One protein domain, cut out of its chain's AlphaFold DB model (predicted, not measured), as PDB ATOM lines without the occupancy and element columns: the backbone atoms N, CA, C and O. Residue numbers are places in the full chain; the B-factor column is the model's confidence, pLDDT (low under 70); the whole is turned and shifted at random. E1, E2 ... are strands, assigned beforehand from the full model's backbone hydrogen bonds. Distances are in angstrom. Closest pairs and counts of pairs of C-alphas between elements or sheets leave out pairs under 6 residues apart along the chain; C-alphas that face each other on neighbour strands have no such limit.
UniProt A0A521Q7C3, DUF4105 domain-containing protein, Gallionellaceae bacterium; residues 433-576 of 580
ATOM      1  N   ARG A 433      17.549   1.901 -54.213       89.94
ATOM      2  CA  ARG A 433      18.691   1.397 -53.436       89.94
ATOM      3  C   ARG A 433      18.250   0.917 -52.061       89.94
ATOM      4  O   ARG A 433      17.591   1.646 -51.325       89.94
ATOM      5  N   ALA A 434      18.713  -0.269 -51.678       91.25
ATOM      6  CA  ALA A 434      18.715  -0.717 -50.292       91.25
ATOM      7  C   ALA A 434      20.155  -0.747 -49.771       91.25
ATOM      8  O   ALA A 434      21.063  -1.201 -50.464       91.25
ATOM      9  N   GLY A 435      20.368  -0.256 -48.556       92.56
ATOM     10  CA  GLY A 435      21.676  -0.206 -47.914       92.56
ATOM     11  C   GLY A 435      21.615  -0.705 -46.480       92.56
ATOM     12  O   GLY A 435      20.625  -0.506 -45.777       92.56
ATOM     13  N   PHE A 436      22.702  -1.323 -46.035       94.81
ATOM     14  CA  PHE A 436      22.909  -1.707 -44.645       94.81
ATOM     15  C   PHE A 436      24.174  -1.030 -44.128       94.81
ATOM     16  O   PHE A 436      25.194  -1.004 -44.814       94.81
ATOM     17  N   ALA A 437      24.117  -0.481 -42.920       94.19
ATOM     18  CA  ALA A 437      25.272   0.118 -42.266       94.19
ATOM     19  C   ALA A 437      25.311  -0.254 -40.781       94.19
ATOM     20  O   ALA A 437      24.285  -0.533 -40.165       94.19
ATOM     21  N   ALA A 438      26.502  -0.214 -40.193       94.50
ATOM     22  CA  ALA A 438      26.706  -0.315 -38.755       94.50
ATOM     23  C   ALA A 438      27.584   0.852 -38.295       94.50
ATOM     24  O   ALA A 438      28.452   1.310 -39.037       94.50
ATOM     25  N   GLY A 439      27.350   1.350 -37.085       91.00
ATOM     26  CA  GLY A 439      28.092   2.488 -36.555       91.00
ATOM     27  C   GLY A 439      27.956   2.637 -35.047       91.00
ATOM     28  O   GLY A 439      27.346   1.808 -34.370       91.00
ATOM     29  N   GLN A 440      28.538   3.709 -34.513       86.38
ATOM     30  CA  GLN A 440      28.497   4.034 -33.091       86.38
ATOM     31  C   GLN A 440      28.306   5.544 -32.897       86.38
ATOM     32  O   GLN A 440      28.936   6.341 -33.591       86.38
ATOM     33  N   ILE A 441      27.431   5.941 -31.969       79.25
ATOM     34  CA  ILE A 441      27.270   7.328 -31.501       79.25
ATOM     35  C   ILE A 441      27.565   7.345 -30.003       79.25
ATOM     36  O   ILE A 441      26.864   6.705 -29.215       79.25
ATOM     37  N   GLY A 442      28.619   8.058 -29.601       80.56
ATOM     38  CA  GLY A 442      29.140   7.970 -28.238       80.56
ATOM     39  C   GLY A 442      29.563   6.533 -27.932       80.56
ATOM     40  O   GLY A 442      30.426   5.985 -28.609       80.56
ATOM     41  N   THR A 443      28.930   5.904 -26.945       82.06
ATOM     42  CA  THR A 443      29.144   4.488 -26.603       82.06
ATOM     43  C   THR A 443      28.105   3.549 -27.223       82.06
ATOM     44  O   THR A 443      28.284   2.334 -27.178       82.06
ATOM     45  N   THR A 444      27.041   4.079 -27.832       81.12
ATOM     46  CA  THR A 444      25.915   3.285 -28.334       81.12
ATOM     47  C   THR A 444      26.158   2.826 -29.766       81.12
ATOM     48  O   THR A 444      26.211   3.645 -30.685       81.12
ATOM     49  N   SER A 445      26.269   1.515 -29.969       90.00
ATOM     50  CA  SER A 445      26.314   0.906 -31.301       90.00
ATOM     51  C   SER A 445      24.925   0.843 -31.937       90.00
ATOM     52  O   SER A 445      23.917   0.655 -31.251       90.00
ATOM     53  N   TYR A 446      24.883   0.957 -33.260       90.56
ATOM     54  CA  TYR A 446      23.670   0.825 -34.053       90.56
ATOM     55  C   TYR A 446      23.923   0.047 -35.339       90.56
ATOM     56  O   TYR A 446      25.025   0.045 -35.888       90.56
ATOM     57  N   THR A 447      22.859  -0.566 -35.843       95.62
ATOM     58  CA  THR A 447      22.757  -0.979 -37.247       95.62
ATOM     59  C   THR A 447      21.695  -0.127 -37.929       95.62
ATOM     60  O   THR A 447      20.836   0.452 -37.266       95.62
ATOM     61  N   GLN A 448      21.779   0.033 -39.242       95.25
ATOM     62  CA  GLN A 448      20.934   0.939 -39.999       95.25
ATOM     63  C   GLN A 448      20.524   0.293 -41.312       95.25
ATOM     64  O   GLN A 448      21.369  -0.207 -42.052       95.25
ATOM     65  N   LEU A 449      19.231   0.365 -41.601       95.88
ATOM     66  CA  LEU A 449      18.662   0.076 -42.904       95.88
ATOM     67  C   LEU A 449      18.405   1.402 -43.624       95.88
ATOM     68  O   LEU A 449      17.823   2.328 -43.054       95.88
ATOM     69  N   ASN A 450      18.845   1.479 -44.872       94.12
ATOM     70  CA  ASN A 450      18.574   2.575 -45.785       94.12
ATOM     71  C   ASN A 450      17.738   2.062 -46.958       94.12
ATOM     72  O   ASN A 450      18.103   1.054 -47.554       94.12
ATOM     73  N   LEU A 451      16.642   2.743 -47.284       92.88
ATOM     74  CA  LEU A 451      15.796   2.440 -48.437       92.88
ATOM     75  C   LEU A 451      15.543   3.738 -49.199       92.88
ATOM     76  O   LEU A 451      14.898   4.639 -48.666       92.88
ATOM     77  N   ARG A 452      16.040   3.826 -50.430       90.81
ATOM     78  CA  ARG A 452      15.857   4.978 -51.311       90.81
ATOM     79  C   ARG A 452      14.996   4.591 -52.503       90.81
ATOM     80  O   ARG A 452      15.339   3.642 -53.204       90.81
ATOM     81  N   GLY A 453      13.924   5.347 -52.737       82.94
ATOM     82  CA  GLY A 453      13.024   5.151 -53.877       82.94
ATOM     83  C   GLY A 453      13.663   5.529 -55.214       82.94
ATOM     84  O   GLY A 453      13.812   4.681 -56.088       82.94
ATOM     85  N   ALA A 454      14.075   6.791 -55.353       81.06
ATOM     86  CA  ALA A 454      14.723   7.337 -56.549       81.06
ATOM     87  C   ALA A 454      15.711   8.456 -56.148       81.06
ATOM     88  O   ALA A 454      15.713   8.887 -55.002       81.06
ATOM     89  N   TYR A 455      16.608   8.980 -56.981       77.19
ATOM     90  CA  TYR A 455      16.959   8.569 -58.335       77.19
ATOM     91  C   TYR A 455      18.465   8.264 -58.431       77.19
ATOM     92  O   TYR A 455      18.836   7.159 -58.807       77.19
ATOM     93  N   HIS A 456      19.330   9.192 -58.005       86.44
ATOM     94  CA  HIS A 456      20.793   9.055 -58.041       86.44
ATOM     95  C   HIS A 456      21.457   9.908 -56.947       86.44
ATOM     96  O   HIS A 456      21.069  11.058 -56.727       86.44
ATOM     97  N   ASP A 457      22.479   9.389 -56.271       86.44
ATOM     98  CA  ASP A 457      23.352  10.165 -55.393       86.44
ATOM     99  C   ASP A 457      24.837   9.955 -55.671       86.44
ATOM    100  O   ASP A 457      25.233   9.065 -56.413       86.44
ATOM    101  N   GLY A 458      25.670  10.795 -55.053       80.44
ATOM    102  CA  GLY A 458      27.114  10.774 -55.282       80.44
ATOM    103  C   GLY A 458      27.844   9.524 -54.774       80.44
ATOM    104  O   GLY A 458      29.060   9.459 -54.932       80.44
ATOM    105  N   LEU A 459      27.158   8.571 -54.129       83.19
ATOM    106  CA  LEU A 459      27.719   7.262 -53.774       83.19
ATOM    107  C   LEU A 459      27.360   6.179 -54.797       83.19
ATOM    108  O   LEU A 459      27.935   5.092 -54.747       83.19
ATOM    109  N   ASP A 460      26.415   6.446 -55.695       87.81
ATOM    110  CA  ASP A 460      26.073   5.513 -56.755       87.81
ATOM    111  C   ASP A 460      27.108   5.563 -57.894       87.81
ATOM    112  O   ASP A 460      27.809   6.567 -58.072       87.81
ATOM    113  N   PRO A 461      27.204   4.501 -58.716       86.75
ATOM    114  CA  PRO A 461      27.994   4.538 -59.938       86.75
ATOM    115  C   PRO A 461      27.589   5.725 -60.822       86.75
ATOM    116  O   PRO A 461      26.424   5.892 -61.166       86.75
ATOM    117  N   GLN A 462      28.563   6.548 -61.210       81.00
ATOM    118  CA  GLN A 462      28.302   7.793 -61.937       81.00
ATOM    119  C   GLN A 462      27.831   7.575 -63.383       81.00
ATOM    120  O   GLN A 462      27.255   8.478 -63.992       81.00
ATOM    121  N   SER A 463      28.115   6.411 -63.964       82.50
ATOM    122  CA  SER A 463      27.905   6.172 -65.385       82.50
ATOM    123  C   SER A 463      26.430   6.250 -65.791       82.50
ATOM    124  O   SER A 463      25.555   5.749 -65.087       82.50
ATOM    125  N   GLY A 464      26.157   6.911 -66.920       81.75
ATOM    126  CA  GLY A 464      24.799   7.237 -67.369       81.75
ATOM    127  C   GLY A 464      24.195   8.500 -66.726       81.75
ATOM    128  O   GLY A 464      23.128   8.941 -67.151       81.75
ATOM    129  N   PHE A 465      24.873   9.129 -65.754       82.19
ATOM    130  CA  PHE A 465      24.402  10.334 -65.056       82.19
ATOM    131  C   PHE A 465      25.403  11.496 -65.147       82.19
ATOM    132  O   PHE A 465      26.612  11.304 -65.285       82.19
ATOM    133  N   SER A 466      24.898  12.727 -65.025       76.44
ATOM    134  CA  SER A 466      25.715  13.947 -65.039       76.44
ATOM    135  C   SER A 466      26.728  13.959 -63.884       76.44
ATOM    136  O   SER A 466      26.314  13.833 -62.732       76.44
ATOM    137  N   PRO A 467      28.037  14.176 -64.128       74.88
ATOM    138  CA  PRO A 467      29.047  14.025 -63.084       74.88
ATOM    139  C   PRO A 467      28.804  14.915 -61.862       74.88
ATOM    140  O   PRO A 467      28.561  16.114 -62.016       74.88
ATOM    141  N   GLY A 468      28.905  14.348 -60.657       74.31
ATOM    142  CA  GLY A 468      28.784  15.061 -59.377       74.31
ATOM    143  C   GLY A 468      27.370  15.535 -59.029       74.31
ATOM    144  O   GLY A 468      27.176  16.159 -57.987       74.31
ATOM    145  N   ALA A 469      26.393  15.265 -59.891       79.06
ATOM    146  CA  ALA A 469      24.992  15.500 -59.618       79.06
ATOM    147  C   ALA A 469      24.457  14.548 -58.553       79.06
ATOM    148  O   ALA A 469      24.773  13.365 -58.568       79.06
ATOM    149  N   SER A 470      23.547  15.021 -57.707       86.44
ATOM    150  CA  SER A 470      22.687  14.121 -56.941       86.44
ATOM    151  C   SER A 470      21.262  14.637 -56.897       86.44
ATOM    152  O   SER A 470      21.033  15.824 -56.654       86.44
ATOM    153  N   SER A 471      20.312  13.731 -57.082       85.50
ATOM    154  CA  SER A 471      18.890  13.983 -56.936       85.50
ATOM    155  C   SER A 471      18.217  12.743 -56.350       85.50
ATOM    156  O   SER A 471      18.187  11.671 -56.959       85.50
ATOM    157  N   LYS A 472      17.710  12.881 -55.127       86.56
ATOM    158  CA  LYS A 472      17.067  11.812 -54.373       86.56
ATOM    159  C   LYS A 472      15.669  12.217 -53.945       86.56
ATOM    160  O   LYS A 472      15.412  13.365 -53.582       86.56
ATOM    161  N   ILE A 473      14.807  11.218 -53.892       83.62
ATOM    162  CA  ILE A 473      13.452  11.284 -53.388       83.62
ATOM    163  C   ILE A 473      13.166  10.026 -52.573       83.62
ATOM    164  O   ILE A 473      13.463   8.910 -53.007       83.62
ATOM    165  N   GLY A 474      12.551  10.212 -51.406       86.44
ATOM    166  CA  GLY A 474      12.118   9.105 -50.560       86.44
ATOM    167  C   GLY A 474      13.297   8.268 -50.072       86.44
ATOM    168  O   GLY A 474      13.355   7.072 -50.341       86.44
ATOM    169  N   ASP A 475      14.252   8.905 -49.389       92.00
ATOM    170  CA  ASP A 475      15.429   8.248 -48.806       92.00
ATOM    171  C   ASP A 475      15.217   8.033 -47.297       92.00
ATOM    172  O   ASP A 475      15.395   8.945 -46.482       92.00
ATOM    173  N   LEU A 476      14.763   6.835 -46.929       94.25
ATOM    174  CA  LEU A 476      14.411   6.442 -45.566       94.25
ATOM    175  C   LEU A 476      15.600   5.791 -44.852       94.25
ATOM    176  O   LEU A 476      16.248   4.878 -45.364       94.25
ATOM    177  N   TYR A 477      15.834   6.216 -43.616       95.50
ATOM    178  CA  TYR A 477      16.837   5.678 -42.708       95.50
ATOM    179  C   TYR A 477      16.153   5.204 -41.426       95.50
ATOM    180  O   TYR A 477      15.560   5.994 -40.682       95.50
ATOM    181  N   LEU A 478      16.275   3.907 -41.152       95.31
ATOM    182  CA  LEU A 478      15.814   3.269 -39.923       95.31
ATOM    183  C   LEU A 478      17.024   2.725 -39.171       95.31
ATOM    184  O   LEU A 478      17.848   2.020 -39.751       95.31
ATOM    185  N   ARG A 479      17.130   3.029 -37.880       92.31
ATOM    186  CA  ARG A 479      18.202   2.521 -37.016       92.31
ATOM    187  C   ARG A 479      17.679   1.493 -36.034       92.31
ATOM    188  O   ARG A 479      16.586   1.638 -35.499       92.31
ATOM    189  N   LEU A 480      18.485   0.476 -35.774       91.25
ATOM    190  CA  LEU A 480      18.250  -0.549 -34.775       91.25
ATOM    191  C   LEU A 480      19.332  -0.444 -33.695       91.25
ATOM    192  O   LEU A 480      20.503  -0.752 -33.941       91.25
ATOM    193  N   ASN A 481      18.913  -0.047 -32.489       86.69
ATOM    194  CA  ASN A 481      19.778   0.101 -31.313       86.69
ATOM    195  C   ASN A 481      19.163  -0.704 -30.167       86.69
ATOM    196  O   ASN A 481      17.991  -0.498 -29.851       86.69
ATOM    197  N   ALA A 482      19.927  -1.604 -29.538       83.38
ATOM    198  CA  ALA A 482      19.442  -2.450 -28.434       83.38
ATOM    199  C   ALA A 482      18.068  -3.102 -28.728       83.38
ATOM    200  O   ALA A 482      17.139  -3.034 -27.921       83.38
ATOM    201  N   SER A 483      17.925  -3.671 -29.932       83.25
ATOM    202  CA  SER A 483      16.700  -4.319 -30.436       83.25
ATOM    203  C   SER A 483      15.475  -3.410 -30.609       83.25
ATOM    204  O   SER A 483      14.359  -3.903 -30.762       83.25
ATOM    205  N   ARG A 484      15.646  -2.083 -30.620       88.06
ATOM    206  CA  ARG A 484      14.572  -1.126 -30.925       88.06
ATOM    207  C   ARG A 484      14.801  -0.473 -32.278       88.06
ATOM    208  O   ARG A 484      15.816   0.194 -32.468       88.06
ATOM    209  N   ILE A 485      13.844  -0.649 -33.188       90.94
ATOM    210  CA  ILE A 485      13.801   0.090 -34.451       90.94
ATOM    211  C   ILE A 485      13.367   1.520 -34.145       90.94
ATOM    212  O   ILE A 485      12.413   1.755 -33.402       90.94
ATOM    213  N   ARG A 486      14.083   2.481 -34.713       89.50
ATOM    214  CA  ARG A 486      13.808   3.905 -34.595       89.50
ATOM    215  C   ARG A 486      13.900   4.554 -35.963       89.50
ATOM    216  O   ARG A 486      14.797   4.255 -36.749       89.50
ATOM    217  N   PHE A 487      12.977   5.472 -36.213       92.69
ATOM    218  CA  PHE A 487      13.081   6.403 -37.321       92.69
ATOM    219  C   PHE A 487      14.267   7.346 -37.095       92.69
ATOM    220  O   PHE A 487      14.392   7.925 -36.016       92.69
ATOM    221  N   GLU A 488      15.117   7.500 -38.108       92.31
ATOM    222  CA  GLU A 488      16.241   8.437 -38.067       92.31
ATOM    223  C   GLU A 488      16.009   9.622 -39.004       92.31
ATOM    224  O   GLU A 488      16.162  10.780 -38.608       92.31
ATOM    225  N   ARG A 489      15.661   9.337 -40.261       94.75
ATOM    226  CA  ARG A 489      15.513  10.350 -41.305       94.75
ATOM    227  C   ARG A 489      14.681   9.824 -42.465       94.75
ATOM    228  O   ARG A 489      14.820   8.667 -42.842       94.75
ATOM    229  N   LEU A 490      13.894  10.704 -43.061       94.38
ATOM    230  CA  LEU A 490      13.302  10.567 -44.380       94.38
ATOM    231  C   LEU A 490      13.628  11.838 -45.158       94.38
ATOM    232  O   LEU A 490      13.104  12.906 -44.835       94.38
ATOM    233  N   ASP A 491      14.497  11.736 -46.160       92.25
ATOM    234  CA  ASP A 491      14.651  12.811 -47.136       92.25
ATOM    235  C   ASP A 491      13.491  12.699 -48.135       92.25
ATOM    236  O   ASP A 491      13.410  11.750 -48.918       92.25
ATOM    237  N   LEU A 492      12.562  13.654 -48.067       87.31
ATOM    238  CA  LEU A 492      11.446  13.750 -49.008       87.31
ATOM    239  C   LEU A 492      11.957  14.200 -50.374       87.31
ATOM    240  O   LEU A 492      11.470  13.737 -51.392       87.31
ATOM    241  N   PHE A 493      12.949  15.087 -50.384       84.25
ATOM    242  CA  PHE A 493      13.592  15.600 -51.584       84.25
ATOM    243  C   PHE A 493      15.009  16.059 -51.233       84.25
ATOM    244  O   PHE A 493      15.195  16.736 -50.220       84.25
ATOM    245  N   ASP A 494      16.011  15.708 -52.036       88.81
ATOM    246  CA  ASP A 494      17.400  16.151 -51.868       88.81
ATOM    247  C   ASP A 494      18.069  16.325 -53.231       88.81
ATOM    248  O   ASP A 494      18.126  15.401 -54.038       88.81
ATOM    249  N   VAL A 495      18.569  17.522 -53.486       88.19
ATOM    250  CA  VAL A 495      19.113  17.956 -54.759       88.19
ATOM    251  C   VAL A 495      20.408  18.698 -54.523       88.19
ATOM    252  O   VAL A 495      20.480  19.636 -53.725       88.19
ATOM    253  N   PHE A 496      21.412  18.326 -55.304       88.81
ATOM    254  CA  PHE A 496      22.665  19.042 -55.391       88.81
ATOM    255  C   PHE A 496      23.176  19.021 -56.830       88.81
ATOM    256  O   PHE A 496      23.388  17.960 -57.421       88.81
ATOM    257  N   ALA A 497      23.357  20.215 -57.392       87.06
ATOM    258  CA  ALA A 497      23.748  20.418 -58.779       87.06
ATOM    259  C   ALA A 497      25.015  21.286 -58.847       87.06
ATOM    260  O   ALA A 497      24.905  22.507 -58.998       87.06
ATOM    261  N   PRO A 498      26.226  20.703 -58.724       85.06
ATOM    262  CA  PRO A 498      27.497  21.427 -58.815       85.06
ATOM    263  C   PRO A 498      27.838  21.790 -60.266       85.06
ATOM    264  O   PRO A 498      28.796  21.279 -60.855       85.06
ATOM    265  N   ALA A 499      27.015  22.659 -60.860       82.06
ATOM    266  CA  ALA A 499      27.179  23.140 -62.224       82.06
ATOM    267  C   ALA A 499      28.411  24.049 -62.326       82.06
ATOM    268  O   ALA A 499      28.531  25.052 -61.615       82.06
ATOM    269  N   VAL A 500      29.341  23.673 -63.203       82.44
ATOM    270  CA  VAL A 500      30.647  24.325 -63.334       82.44
ATOM    271  C   VAL A 500      30.564  25.540 -64.254       82.44
ATOM    272  O   VAL A 500      29.946  25.489 -65.313       82.44
ATOM    273  N   GLN A 501      31.221  26.625 -63.851       82.81
ATOM    274  CA  GLN A 501      31.388  27.835 -64.657       82.81
ATOM    275  C   GLN A 501      32.367  27.597 -65.823       82.81
ATOM    276  O   GLN A 501      33.446  27.038 -65.621       82.81
ATOM    277  N   THR A 502      32.025  28.072 -67.018       79.31
ATOM    278  CA  THR A 502      32.909  28.152 -68.195       79.31
ATOM    279  C   THR A 502      33.116  29.617 -68.605       79.31
ATOM    280  O   THR A 502      32.588  30.530 -67.965       79.31
ATOM    281  N   GLU A 503      33.892  29.879 -69.664       80.25
ATOM    282  CA  GLU A 503      34.127  31.250 -70.150       80.25
ATOM    283  C   GLU A 503      32.854  31.916 -70.701       80.25
ATOM    284  O   GLU A 503      32.726  33.139 -70.643       80.25
ATOM    285  N   TRP A 504      31.893  31.120 -71.179       80.31
ATOM    286  CA  TRP A 504      30.662  31.582 -71.830       80.31
ATOM    287  C   TRP A 504      29.374  31.098 -71.138       80.31
ATOM    288  O   TRP A 504      28.297  31.616 -71.423       80.31
ATOM    289  N   VAL A 505      29.465  30.170 -70.172       80.19
ATOM    290  CA  VAL A 505      28.334  29.670 -69.366       80.19
ATOM    291  C   VAL A 505      28.601  29.888 -67.890       80.19
ATOM    292  O   VAL A 505      29.607  29.444 -67.345       80.19
ATOM    293  N   LYS A 506      27.668  30.552 -67.207       81.19
ATOM    294  CA  LYS A 506      27.788  30.891 -65.783       81.19
ATOM    295  C   LYS A 506      26.626  30.299 -64.978       81.19
ATOM    296  O   LYS A 506      25.831  31.057 -64.424       81.19
ATOM    297  N   PRO A 507      26.497  28.961 -64.904       80.44
ATOM    298  CA  PRO A 507      25.334  28.318 -64.314       80.44
ATOM    299  C   PRO A 507      25.384  28.417 -62.787       80.44
ATOM    300  O   PRO A 507      26.452  28.352 -62.175       80.44
ATOM    301  N   GLN A 508      24.232  28.561 -62.144       84.69
ATOM    302  CA  GLN A 508      24.178  28.564 -60.686       84.69
ATOM    303  C   GLN A 508      24.361  27.146 -60.144       84.69
ATOM    304  O   GLN A 508      23.817  26.185 -60.677       84.69
ATOM    305  N   THR A 509      25.123  27.015 -59.061       89.06
ATOM    306  CA  THR A 509      25.114  25.798 -58.250       89.06
ATOM    307  C   THR A 509      23.993  25.906 -57.240       89.06
ATOM    308  O   THR A 509      23.961  26.871 -56.477       89.06
ATOM    309  N   ILE A 510      23.109  24.913 -57.218       88.88
ATOM    310  CA  ILE A 510      21.977  24.875 -56.295       88.88
ATOM    311  C   ILE A 510      22.041  23.651 -55.389       88.88
ATOM    312  O   ILE A 510      22.530  22.582 -55.768       88.88
ATOM    313  N   LYS A 511      21.521  23.825 -54.178       91.06
ATOM    314  CA  LYS A 511      21.313  22.774 -53.194       91.06
ATOM    315  C   LYS A 511      19.938  22.945 -52.570       91.06
ATOM    316  O   LYS A 511      19.604  24.039 -52.126       91.06
ATOM    317  N   MET A 512      19.144  21.887 -52.524       91.12
ATOM    318  CA  MET A 512      17.820  21.911 -51.906       91.12
ATOM    319  C   MET A 512      17.570  20.583 -51.201       91.12
ATOM    320  O   MET A 512      17.707  19.536 -51.816       91.12
ATOM    321  N   ASN A 513      17.186  20.606 -49.931       92.31
ATOM    322  CA  ASN A 513      16.782  19.411 -49.197       92.31
ATOM    323  C   ASN A 513      15.549  19.711 -48.347       92.31
ATOM    324  O   ASN A 513      15.497  20.721 -47.649       92.31
ATOM    325  N   VAL A 514      14.576  18.809 -48.391       92.25
ATOM    326  CA  VAL A 514      13.435  18.776 -47.479       92.25
ATOM    327  C   VAL A 514      13.427  17.403 -46.832       92.25
ATOM    328  O   VAL A 514      13.313  16.383 -47.515       92.25
ATOM    329  N   SER A 515      13.569  17.364 -45.512       94.31
ATOM    330  CA  SER A 515      13.683  16.113 -44.773       94.31
ATOM    331  C   SER A 515      12.956  16.161 -43.441       94.31
ATOM    332  O   SER A 515      12.936  17.179 -42.757       94.31
ATOM    333  N   ILE A 516      12.376  15.035 -43.044       95.12
ATOM    334  CA  ILE A 516      11.954  14.805 -41.666       95.12
ATOM    335  C   ILE A 516      13.097  14.038 -41.024       95.12
ATOM    336  O   ILE A 516      13.432  12.945 -41.473       95.12
ATOM    337  N   ARG A 517      13.750  14.599 -40.011       94.19
ATOM    338  CA  ARG A 517      14.915  13.947 -39.406       94.19
ATOM    339  C   ARG A 517      15.010  14.199 -37.922       94.19
ATOM    340  O   ARG A 517      14.591  15.239 -37.422       94.19
ATOM    341  N   ARG A 518      15.619  13.247 -37.231       89.44
ATOM    342  CA  ARG A 518      16.006  13.407 -35.840       89.44
ATOM    343  C   ARG A 518      17.247  14.294 -35.767       89.44
ATOM    344  O   ARG A 518      18.213  14.102 -36.512       89.44
ATOM    345  N   GLU A 519      17.199  15.320 -34.931       83.56
ATOM    346  CA  GLU A 519      18.358  16.172 -34.678       83.56
ATOM    347  C   GLU A 519      19.303  15.471 -33.718       83.56
ATOM    348  O   GLU A 519      18.862  14.927 -32.719       83.56
ATOM    349  N   VAL A 520      20.604  15.473 -33.995       73.62
ATOM    350  CA  VAL A 520      21.564  14.803 -33.113       73.62
ATOM    351  C   VAL A 520      21.874  15.725 -31.937       73.62
ATOM    352  O   VAL A 520      22.662  16.662 -32.070       73.62
ATOM    353  N   LEU A 521      21.259  15.458 -30.786       70.69
ATOM    354  CA  LEU A 521      21.650  16.062 -29.514       70.69
ATOM    355  C   LEU A 521      22.669  15.175 -28.792       70.69
ATOM    356  O   LEU A 521      22.795  13.982 -29.058       70.69
ATOM    357  N   ARG A 522      23.405  15.770 -27.845       66.62
ATOM    358  CA  ARG A 522      24.386  15.044 -27.017       66.62
ATOM    359  C   ARG A 522      23.744  13.884 -26.246       66.62
ATOM    360  O   ARG A 522      24.398  12.868 -26.035       66.62
ATOM    361  N   ASP A 523      22.486  14.049 -25.847       68.38
ATOM    362  CA  ASP A 523      21.638  12.962 -25.374       68.38
ATOM    363  C   ASP A 523      20.699  12.526 -26.507       68.38
ATOM    364  O   ASP A 523      19.774  13.253 -26.886       68.38
ATOM    365  N   ASP A 524      20.937  11.329 -27.051       68.56
ATOM    366  CA  ASP A 524      20.082  10.760 -28.092       68.56
ATOM    367  C   ASP A 524      18.626  10.689 -27.609       68.56
ATOM    368  O   ASP A 524      17.720  11.011 -28.368       68.56
ATOM    369  N   ALA A 525      18.360  10.364 -26.339       68.62
ATOM    370  CA  ALA A 525      16.991  10.212 -25.837       68.62
ATOM    371  C   ALA A 525      16.153  11.499 -25.937       68.62
ATOM    372  O   ALA A 525      14.932  11.414 -26.060       68.62
ATOM    373  N   LEU A 526      16.798  12.668 -25.939       70.88
ATOM    374  CA  LEU A 526      16.150  13.979 -26.023       70.88
ATOM    375  C   LEU A 526      16.089  14.541 -27.447       70.88
ATOM    376  O   LEU A 526      15.517  15.605 -27.659       70.88
ATOM    377  N   SER A 527      16.687  13.847 -28.414       78.94
ATOM    378  CA  SER A 527      16.812  14.292 -29.801       78.94
ATOM    379  C   SER A 527      15.440  14.419 -30.481       78.94
ATOM    380  O   SER A 527      14.804  13.384 -30.731       78.94
ATOM    381  N   PRO A 528      14.962  15.647 -30.781       86.06
ATOM    382  CA  PRO A 528      13.650  15.857 -31.372       86.06
ATOM    383  C   PRO A 528      13.647  15.463 -32.849       86.06
ATOM    384  O   PRO A 528      14.663  15.543 -33.542       86.06
ATOM    385  N   THR A 529      12.474  15.089 -33.348       92.12
ATOM    386  CA  THR A 529      12.225  15.014 -34.789       92.12
ATOM    387  C   THR A 529      11.839  16.400 -35.288       92.12
ATOM    388  O   THR A 529      10.975  17.050 -34.700       92.12
ATOM    389  N   ALA A 530      12.466  16.842 -36.371       93.25
ATOM    390  CA  ALA A 530      12.203  18.128 -36.993       93.25
ATOM    391  C   ALA A 530      11.942  17.973 -38.492       93.25
ATOM    392  O   ALA A 530      12.543  17.119 -39.155       93.25
ATOM    393  N   LEU A 531      11.083  18.838 -39.030       94.31
ATOM    394  CA  LEU A 531      11.049  19.106 -40.463       94.31
ATOM    395  C   LEU A 531      12.179  20.089 -40.776       94.31
ATOM    396  O   LEU A 531      12.177  21.221 -40.295       94.31
ATOM    397  N   ARG A 532      13.144  19.656 -41.577       93.94
ATOM    398  CA  ARG A 532      14.292  20.447 -41.996       93.94
ATOM    399  C   ARG A 532      14.157  20.834 -43.460       93.94
ATOM    400  O   ARG A 532      13.905  19.987 -44.313       93.94
ATOM    401  N   ILE A 533      14.385  22.111 -43.737       94.00
ATOM    402  CA  ILE A 533      14.450  22.673 -45.084       94.00
ATOM    403  C   ILE A 533      15.830  23.300 -45.239       94.00
ATOM    404  O   ILE A 533      16.211  24.162 -44.451       94.00
ATOM    405  N   GLN A 534      16.589  22.859 -46.234       93.81
ATOM    406  CA  GLN A 534      17.865  23.451 -46.610       93.81
ATOM    407  C   GLN A 534      17.785  23.965 -48.041       93.81
ATOM    408  O   GLN A 534      17.351  23.241 -48.933       93.81
ATOM    409  N   VAL A 535      18.237  25.195 -48.253       93.62
ATOM    410  CA  VAL A 535      18.364  25.804 -49.577       93.62
ATOM    411  C   VAL A 535      19.715  26.496 -49.646       93.62
ATOM    412  O   VAL A 535      20.062  27.260 -48.749       93.62
ATOM    413  N   GLY A 536      20.463  26.242 -50.709       93.56
ATOM    414  CA  GLY A 536      21.762  26.838 -50.955       93.56
ATOM    415  C   GLY A 536      21.932  27.215 -52.417       93.56
ATOM    416  O   GLY A 536      21.474  26.500 -53.310       93.56
ATOM    417  N   ALA A 537      22.600  28.338 -52.657       93.94
ATOM    418  CA  ALA A 537      22.926  28.806 -53.998       93.94
ATOM    419  C   ALA A 537      24.347  29.369 -54.041       93.94
ATOM    420  O   ALA A 537      24.819  29.994 -53.088       93.94
ATOM    421  N   GLY A 538      25.037  29.166 -55.159       94.00
ATOM    422  CA  GLY A 538      26.378  29.695 -55.353       94.00
ATOM    423  C   GLY A 538      27.012  29.250 -56.661       94.00
ATOM    424  O   GLY A 538      26.353  29.235 -57.702       94.00
ATOM    425  N   LYS A 539      28.309  28.943 -56.629       93.31
ATOM    426  CA  LYS A 539      29.105  28.659 -57.833       93.31
ATOM    427  C   LYS A 539      30.013  27.454 -57.633       93.31
ATOM    428  O   LYS A 539      30.548  27.269 -56.538       93.31
ATOM    429  N   SER A 540      30.237  26.713 -58.716       91.62
ATOM    430  CA  SER A 540      31.222  25.634 -58.782       91.62
ATOM    431  C   SER A 540      32.268  25.895 -59.862       91.62
ATOM    432  O   SER A 540      31.981  26.488 -60.903       91.62
ATOM    433  N   TYR A 541      33.481  25.411 -59.619       89.69
ATOM    434  CA  TYR A 541      34.637  25.536 -60.500       89.69
ATOM    435  C   TYR A 541      35.327  24.179 -60.634       89.69
ATOM    436  O   TYR A 541      35.365  23.400 -59.679       89.69
ATOM    437  N   ASN A 542      35.907  23.901 -61.802       86.75
ATOM    438  CA  ASN A 542      36.784  22.743 -61.955       86.75
ATOM    439  C   ASN A 542      38.057  22.943 -61.121       86.75
ATOM    440  O   ASN A 542      38.698  23.991 -61.182       86.75
ATOM    441  N   LEU A 543      38.428  21.916 -60.361       86.19
ATOM    442  CA  LEU A 543      39.696  21.797 -59.648       86.19
ATOM    443  C   LEU A 543      40.524  20.718 -60.358       86.19
ATOM    444  O   LEU A 543      40.528  19.549 -59.974       86.19
ATOM    445  N   GLY A 544      41.178  21.104 -61.455       82.12
ATOM    446  CA  GLY A 544      41.815  20.152 -62.370       82.12
ATOM    447  C   GLY A 544      40.788  19.309 -63.138       82.12
ATOM    448  O   GLY A 544      39.671  19.758 -63.386       82.12
ATOM    449  N   ASN A 545      41.170  18.085 -63.520       73.44
ATOM    450  CA  ASN A 545      40.360  17.235 -64.408       73.44
ATOM    451  C   ASN A 545      39.381  16.302 -63.674       73.44
ATOM    452  O   ASN A 545      38.471  15.771 -64.303       73.44
ATOM    453  N   ALA A 546      39.571  16.069 -62.372       74.69
ATOM    454  CA  ALA A 546      38.858  15.023 -61.627       74.69
ATOM    455  C   ALA A 546      38.022  15.545 -60.449       74.69
ATOM    456  O   ALA A 546      37.285  14.772 -59.834       74.69
ATOM    457  N   ALA A 547      38.132  16.836 -60.121       83.75
ATOM    458  CA  ALA A 547      37.466  17.427 -58.971       83.75
ATOM    459  C   ALA A 547      36.743  18.727 -59.332       83.75
ATOM    460  O   ALA A 547      37.112  19.447 -60.260       83.75
ATOM    461  N   ARG A 548      35.703  19.038 -58.563       87.19
ATOM    462  CA  ARG A 548      34.917  20.267 -58.647       87.19
ATOM    463  C   ARG A 548      34.806  20.866 -57.261       87.19
ATOM    464  O   ARG A 548      34.354  20.188 -56.345       87.19
ATOM    465  N   GLY A 549      35.217  22.116 -57.110       92.00
ATOM    466  CA  GLY A 549      35.055  22.888 -55.882       92.00
ATOM    467  C   GLY A 549      33.810  23.752 -55.968       92.00
ATOM    468  O   GLY A 549      33.500  24.259 -57.044       92.00
ATOM    469  N   TYR A 550      33.114  23.948 -54.856       93.38
ATOM    470  CA  TYR A 550      31.920  24.782 -54.800       93.38
ATOM    471  C   TYR A 550      31.885  25.650 -53.545       93.38
ATOM    472  O   TYR A 550      32.406  25.283 -52.489       93.38
ATOM    473  N   ILE A 551      31.241  26.807 -53.678       95.31
ATOM    474  CA  ILE A 551      30.956  27.739 -52.588       95.31
ATOM    475  C   ILE A 551      29.483  28.123 -52.689       95.31
ATOM    476  O   ILE A 551      29.051  28.591 -53.746       95.31
ATOM    477  N   LEU A 552      28.730  27.941 -51.604       95.75
ATOM    478  CA  LEU A 552      27.303  28.252 -51.494       95.75
ATOM    479  C   LEU A 552      27.055  29.204 -50.331       95.75
ATOM    480  O   LEU A 552      27.702  29.090 -49.294       95.75
ATOM    481  N   ALA A 553      26.075  30.087 -50.484       97.00
ATOM    482  CA  ALA A 553      25.350  30.639 -49.351       97.00
ATOM    483  C   ALA A 553      24.196  29.680 -49.037       97.00
ATOM    484  O   ALA A 553      23.335  29.465 -49.890       97.00
ATOM    485  N   ASP A 554      24.205  29.083 -47.848       95.75
ATOM    486  CA  ASP A 554      23.206  28.120 -47.391       95.75
ATOM    487  C   ASP A 554      22.306  28.724 -46.309       95.75
ATOM    488  O   ASP A 554      22.738  29.488 -45.439       95.75
ATOM    489  N   SER A 555      21.050  28.299 -46.343       96.19
ATOM    490  CA  SER A 555      20.058  28.477 -45.298       96.19
ATOM    491  C   SER A 555      19.550  27.114 -44.861       96.19
ATOM    492  O   SER A 555      19.243  26.260 -45.695       96.19
ATOM    493  N   VAL A 556      19.463  26.899 -43.551       95.06
ATOM    494  CA  VAL A 556      18.895  25.696 -42.948       95.06
ATOM    495  C   VAL A 556      17.861  26.112 -41.916       95.06
ATOM    496  O   VAL A 556      18.203  26.675 -40.877       95.06
ATOM    497  N   THR A 557      16.609  25.773 -42.182       94.69
ATOM    498  CA  THR A 557      15.497  25.931 -41.250       94.69
ATOM    499  C   THR A 557      15.169  24.579 -40.636       94.69
ATOM    500  O   THR A 557      14.997  23.600 -41.363       94.69
ATOM    501  N   SER A 558      15.056  24.521 -39.313       93.81
ATOM    502  CA  SER A 558      14.569  23.353 -38.580       93.81
ATOM    503  C   SER A 558      13.291  23.715 -37.835       93.81
ATOM    504  O   SER A 558      13.271  24.654 -37.040       93.81
ATOM    505  N   LEU A 559      12.211  22.993 -38.122       92.56
ATOM    506  CA  LEU A 559      10.885  23.202 -37.551       92.56
ATOM    507  C   LEU A 559      10.570  22.046 -36.596       92.56
ATOM    508  O   LEU A 559      10.268  20.928 -37.018       92.56
ATOM    509  N   ASN A 560      10.656  22.334 -35.302       90.44
ATOM    510  CA  ASN A 560      10.249  21.475 -34.191       90.44
ATOM    511  C   ASN A 560       9.659  22.368 -33.073       90.44
ATOM    512  O   ASN A 560       9.248  23.496 -33.341       90.44
ATOM    513  N   ALA A 561       9.613  21.896 -31.823       88.19
ATOM    514  CA  ALA A 561       9.123  22.695 -30.692       88.19
ATOM    515  C   ALA A 561       9.938  23.981 -30.420       88.19
ATOM    516  O   ALA A 561       9.426  24.912 -29.804       88.19
ATOM    517  N   MET A 562      11.189  24.043 -30.879       87.00
ATOM    518  CA  MET A 562      12.083  25.200 -30.810       87.00
ATOM    519  C   MET A 562      12.663  25.489 -32.206       87.00
ATOM    520  O   MET A 562      13.793  25.092 -32.498       87.00
ATOM    521  N   PRO A 563      11.899  26.161 -33.088       89.75
ATOM    522  CA  PRO A 563      12.334  26.423 -34.452       89.75
ATOM    523  C   PRO A 563      13.674  27.161 -34.499       89.75
ATOM    524  O   PRO A 563      13.919  28.076 -33.712       89.75
ATOM    525  N   SER A 564      14.525  26.796 -35.453       92.25
ATOM    526  CA  SER A 564      15.815  27.452 -35.666       92.25
ATOM    527  C   SER A 564      16.068  27.739 -37.141       92.25
ATOM    528  O   SER A 564      15.593  27.027 -38.029       92.25
ATOM    529  N   LEU A 565      16.820  28.808 -37.390       94.69
ATOM    530  CA  LEU A 565      17.309  29.204 -38.704       94.69
ATOM    531  C   LEU A 565      18.819  29.410 -38.600       94.69
ATOM    532  O   LEU A 565      19.283  30.205 -37.782       94.69
ATOM    533  N   ALA A 566      19.575  28.712 -39.437       94.75
ATOM    534  CA  ALA A 566      21.007  28.899 -39.591       94.75
ATOM    535  C   ALA A 566      21.303  29.402 -41.004       94.75
ATOM    536  O   ALA A 566      20.816  28.837 -41.981       94.75
ATOM    537  N   LEU A 567      22.125  30.445 -41.100       96.44
ATOM    538  CA  LEU A 567      22.629  30.990 -42.355       96.44
ATOM    539  C   LEU A 567      24.152  30.907 -42.330       96.44
ATOM    540  O   LEU A 567      24.771  31.241 -41.317       96.44
ATOM    541  N   GLY A 568      24.769  30.479 -43.424       95.56
ATOM    542  CA  GLY A 568      26.223  30.418 -43.484       95.56
ATOM    543  C   GLY A 568      26.766  29.966 -44.832       95.56
ATOM    544  O   GLY A 568      26.019  29.450 -45.665       95.56
ATOM    545  N   PRO A 569      28.068  30.170 -45.072       96.19
ATOM    546  CA  PRO A 569      28.708  29.656 -46.266       96.19
ATOM    547  C   PRO A 569      28.953  28.147 -46.145       96.19
ATOM    548  O   PRO A 569      29.404  27.667 -45.104       96.19
ATOM    549  N   THR A 570      28.758  27.415 -47.238       94.50
ATOM    550  CA  THR A 570      29.267  26.048 -47.396       94.50
ATOM    551  C   THR A 570      30.332  26.045 -48.473       94.50
ATOM    552  O   THR A 570      30.089  26.479 -49.597       94.50
ATOM    553  N   ILE A 571      31.504  25.515 -48.140       94.69
ATOM    554  CA  ILE A 571      32.597  25.285 -49.084       94.69
ATOM    555  C   ILE A 571      32.830  23.782 -49.137       94.69
ATOM    556  O   ILE A 571      32.909  23.132 -48.093       94.69
ATOM    557  N   GLY A 572      32.927  23.222 -50.334       91.56
ATOM    558  CA  GLY A 572      33.196  21.801 -50.495       91.56
ATOM    559  C   GLY A 572      33.819  21.473 -51.838       91.56
ATOM    560  O   GLY A 572      33.982  22.337 -52.700       91.56
ATOM    561  N   ALA A 573      34.179  20.206 -52.001       89.94
ATOM    562  CA  ALA A 573      34.644  19.668 -53.262       89.94
ATOM    563  C   ALA A 573      34.068  18.266 -53.481       89.94
ATOM    564  O   ALA A 573      33.894  17.509 -52.528       89.94
ATOM    565  N   VAL A 574      33.791  17.934 -54.738       83.94
ATOM    566  CA  VAL A 574      33.401  16.597 -55.193       83.94
ATOM    567  C   VAL A 574      34.469  16.110 -56.155       83.94
ATOM    568  O   VAL A 574      34.858  16.848 -57.059       83.94
ATOM    569  N   TRP A 575      34.940  14.882 -55.982       82.44
ATOM    570  CA  TRP A 575      35.861  14.243 -56.913       82.44
ATOM    571  C   TRP A 575      35.409  12.811 -57.171       82.44
ATOM    572  O   TRP A 575      34.908  12.138 -56.271       82.44
ATOM    573  N   ALA A 576      35.572  12.352 -58.407       69.06
ATOM    574  CA  ALA A 576      35.304  10.966 -58.756       69.06
ATOM    575  C   ALA A 576      36.591  10.157 -58.568       69.06
ATOM    576  O   ALA A 576      37.583  10.390 -59.258       69.06
TER     577      ALA A 576
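Overview. This is residues 433 to 576 of the 580 residues of the protein "DUF4105 domain-containing protein" of Gallionellaceae bacterium (UniProt A0A521Q7C3). One broad sheet of eight long strands, E1 to E8, is twisted and curled like part of a barrel, a trough that stays open between its edge strands E1 and E8. The strands lie side by side in chain order, a meander, each the antiparallel neighbour of the one before, and no named helix covers either face. The longest axis runs roughly along the strands, and the link of residues 498 to 508 reaches past one end of the sheet. The printed part has 144 residues, 98 of them in the eight strands; the class is all strand. The whole is only just compact, close to loose, with a radius of gyration of the C-alphas of 17.1 A, and elongated, with spans of 55 by 34 by 26 A.

Arrangement. E1, residues 433 to 441, is an edge strand and forms a hairpin with E2, residues 444 to 456, at 152 degrees between their directions; N 435 and O 450 are within hydrogen-bond range at 2.8 A. E3, residues 470 to 481, is antiparallel to E2, with N 449 and O 478 at 2.8 A. E4, residues 484 to 497, forms a hairpin with E3, with N 472 and O 494 at 2.8 A. E5, residues 509 to 518, is antiparallel to E4 at 168 degrees, with N 495 and O 512 at 2.8 A. E6, residues 529 to 543, follows E5 with N 513 and O 534 at 2.8 A. E7, residues 547 to 559, forms a hairpin with E6, with N 541 and O 549 at 2.8 A. E8, residues 564 to 575, is the other edge strand, with N 552 and O 570 of E7 and E8 at 2.8 A. From edge to edge the strands' lines turn by 67 degrees and the way across turns by 131 degrees. E1 and E8 are apart. Each strand bends, for instance E2 by 85 degrees at residue 453.

Along the chain. E1 begins at C-alpha 433 (18.691, 1.397, -53.436) and is 24.3 A long; E2 measures 30.7 A, E3 29.4 A, E4 36.4 A and E5 27.2 A. E6, the longest by residues with 15, measures 37.7 A and ends at C-alpha 543 (39.696, 21.797, -59.648). E7 measures 34.6 A and E8 32.1 A, ending at C-alpha 575 (35.861, 14.243, -56.913).

Size, cuts and confidence. The two C-alphas farthest apart are those of Ser 483 and Trp 504, 56.5 A. The links E2 to E3, 13 residues, and E4 to E5, 11 residues, are long. The printed part has no cut. Its mean pLDDT is 87.5; residues 522 to 525 and residue 576 are under 70.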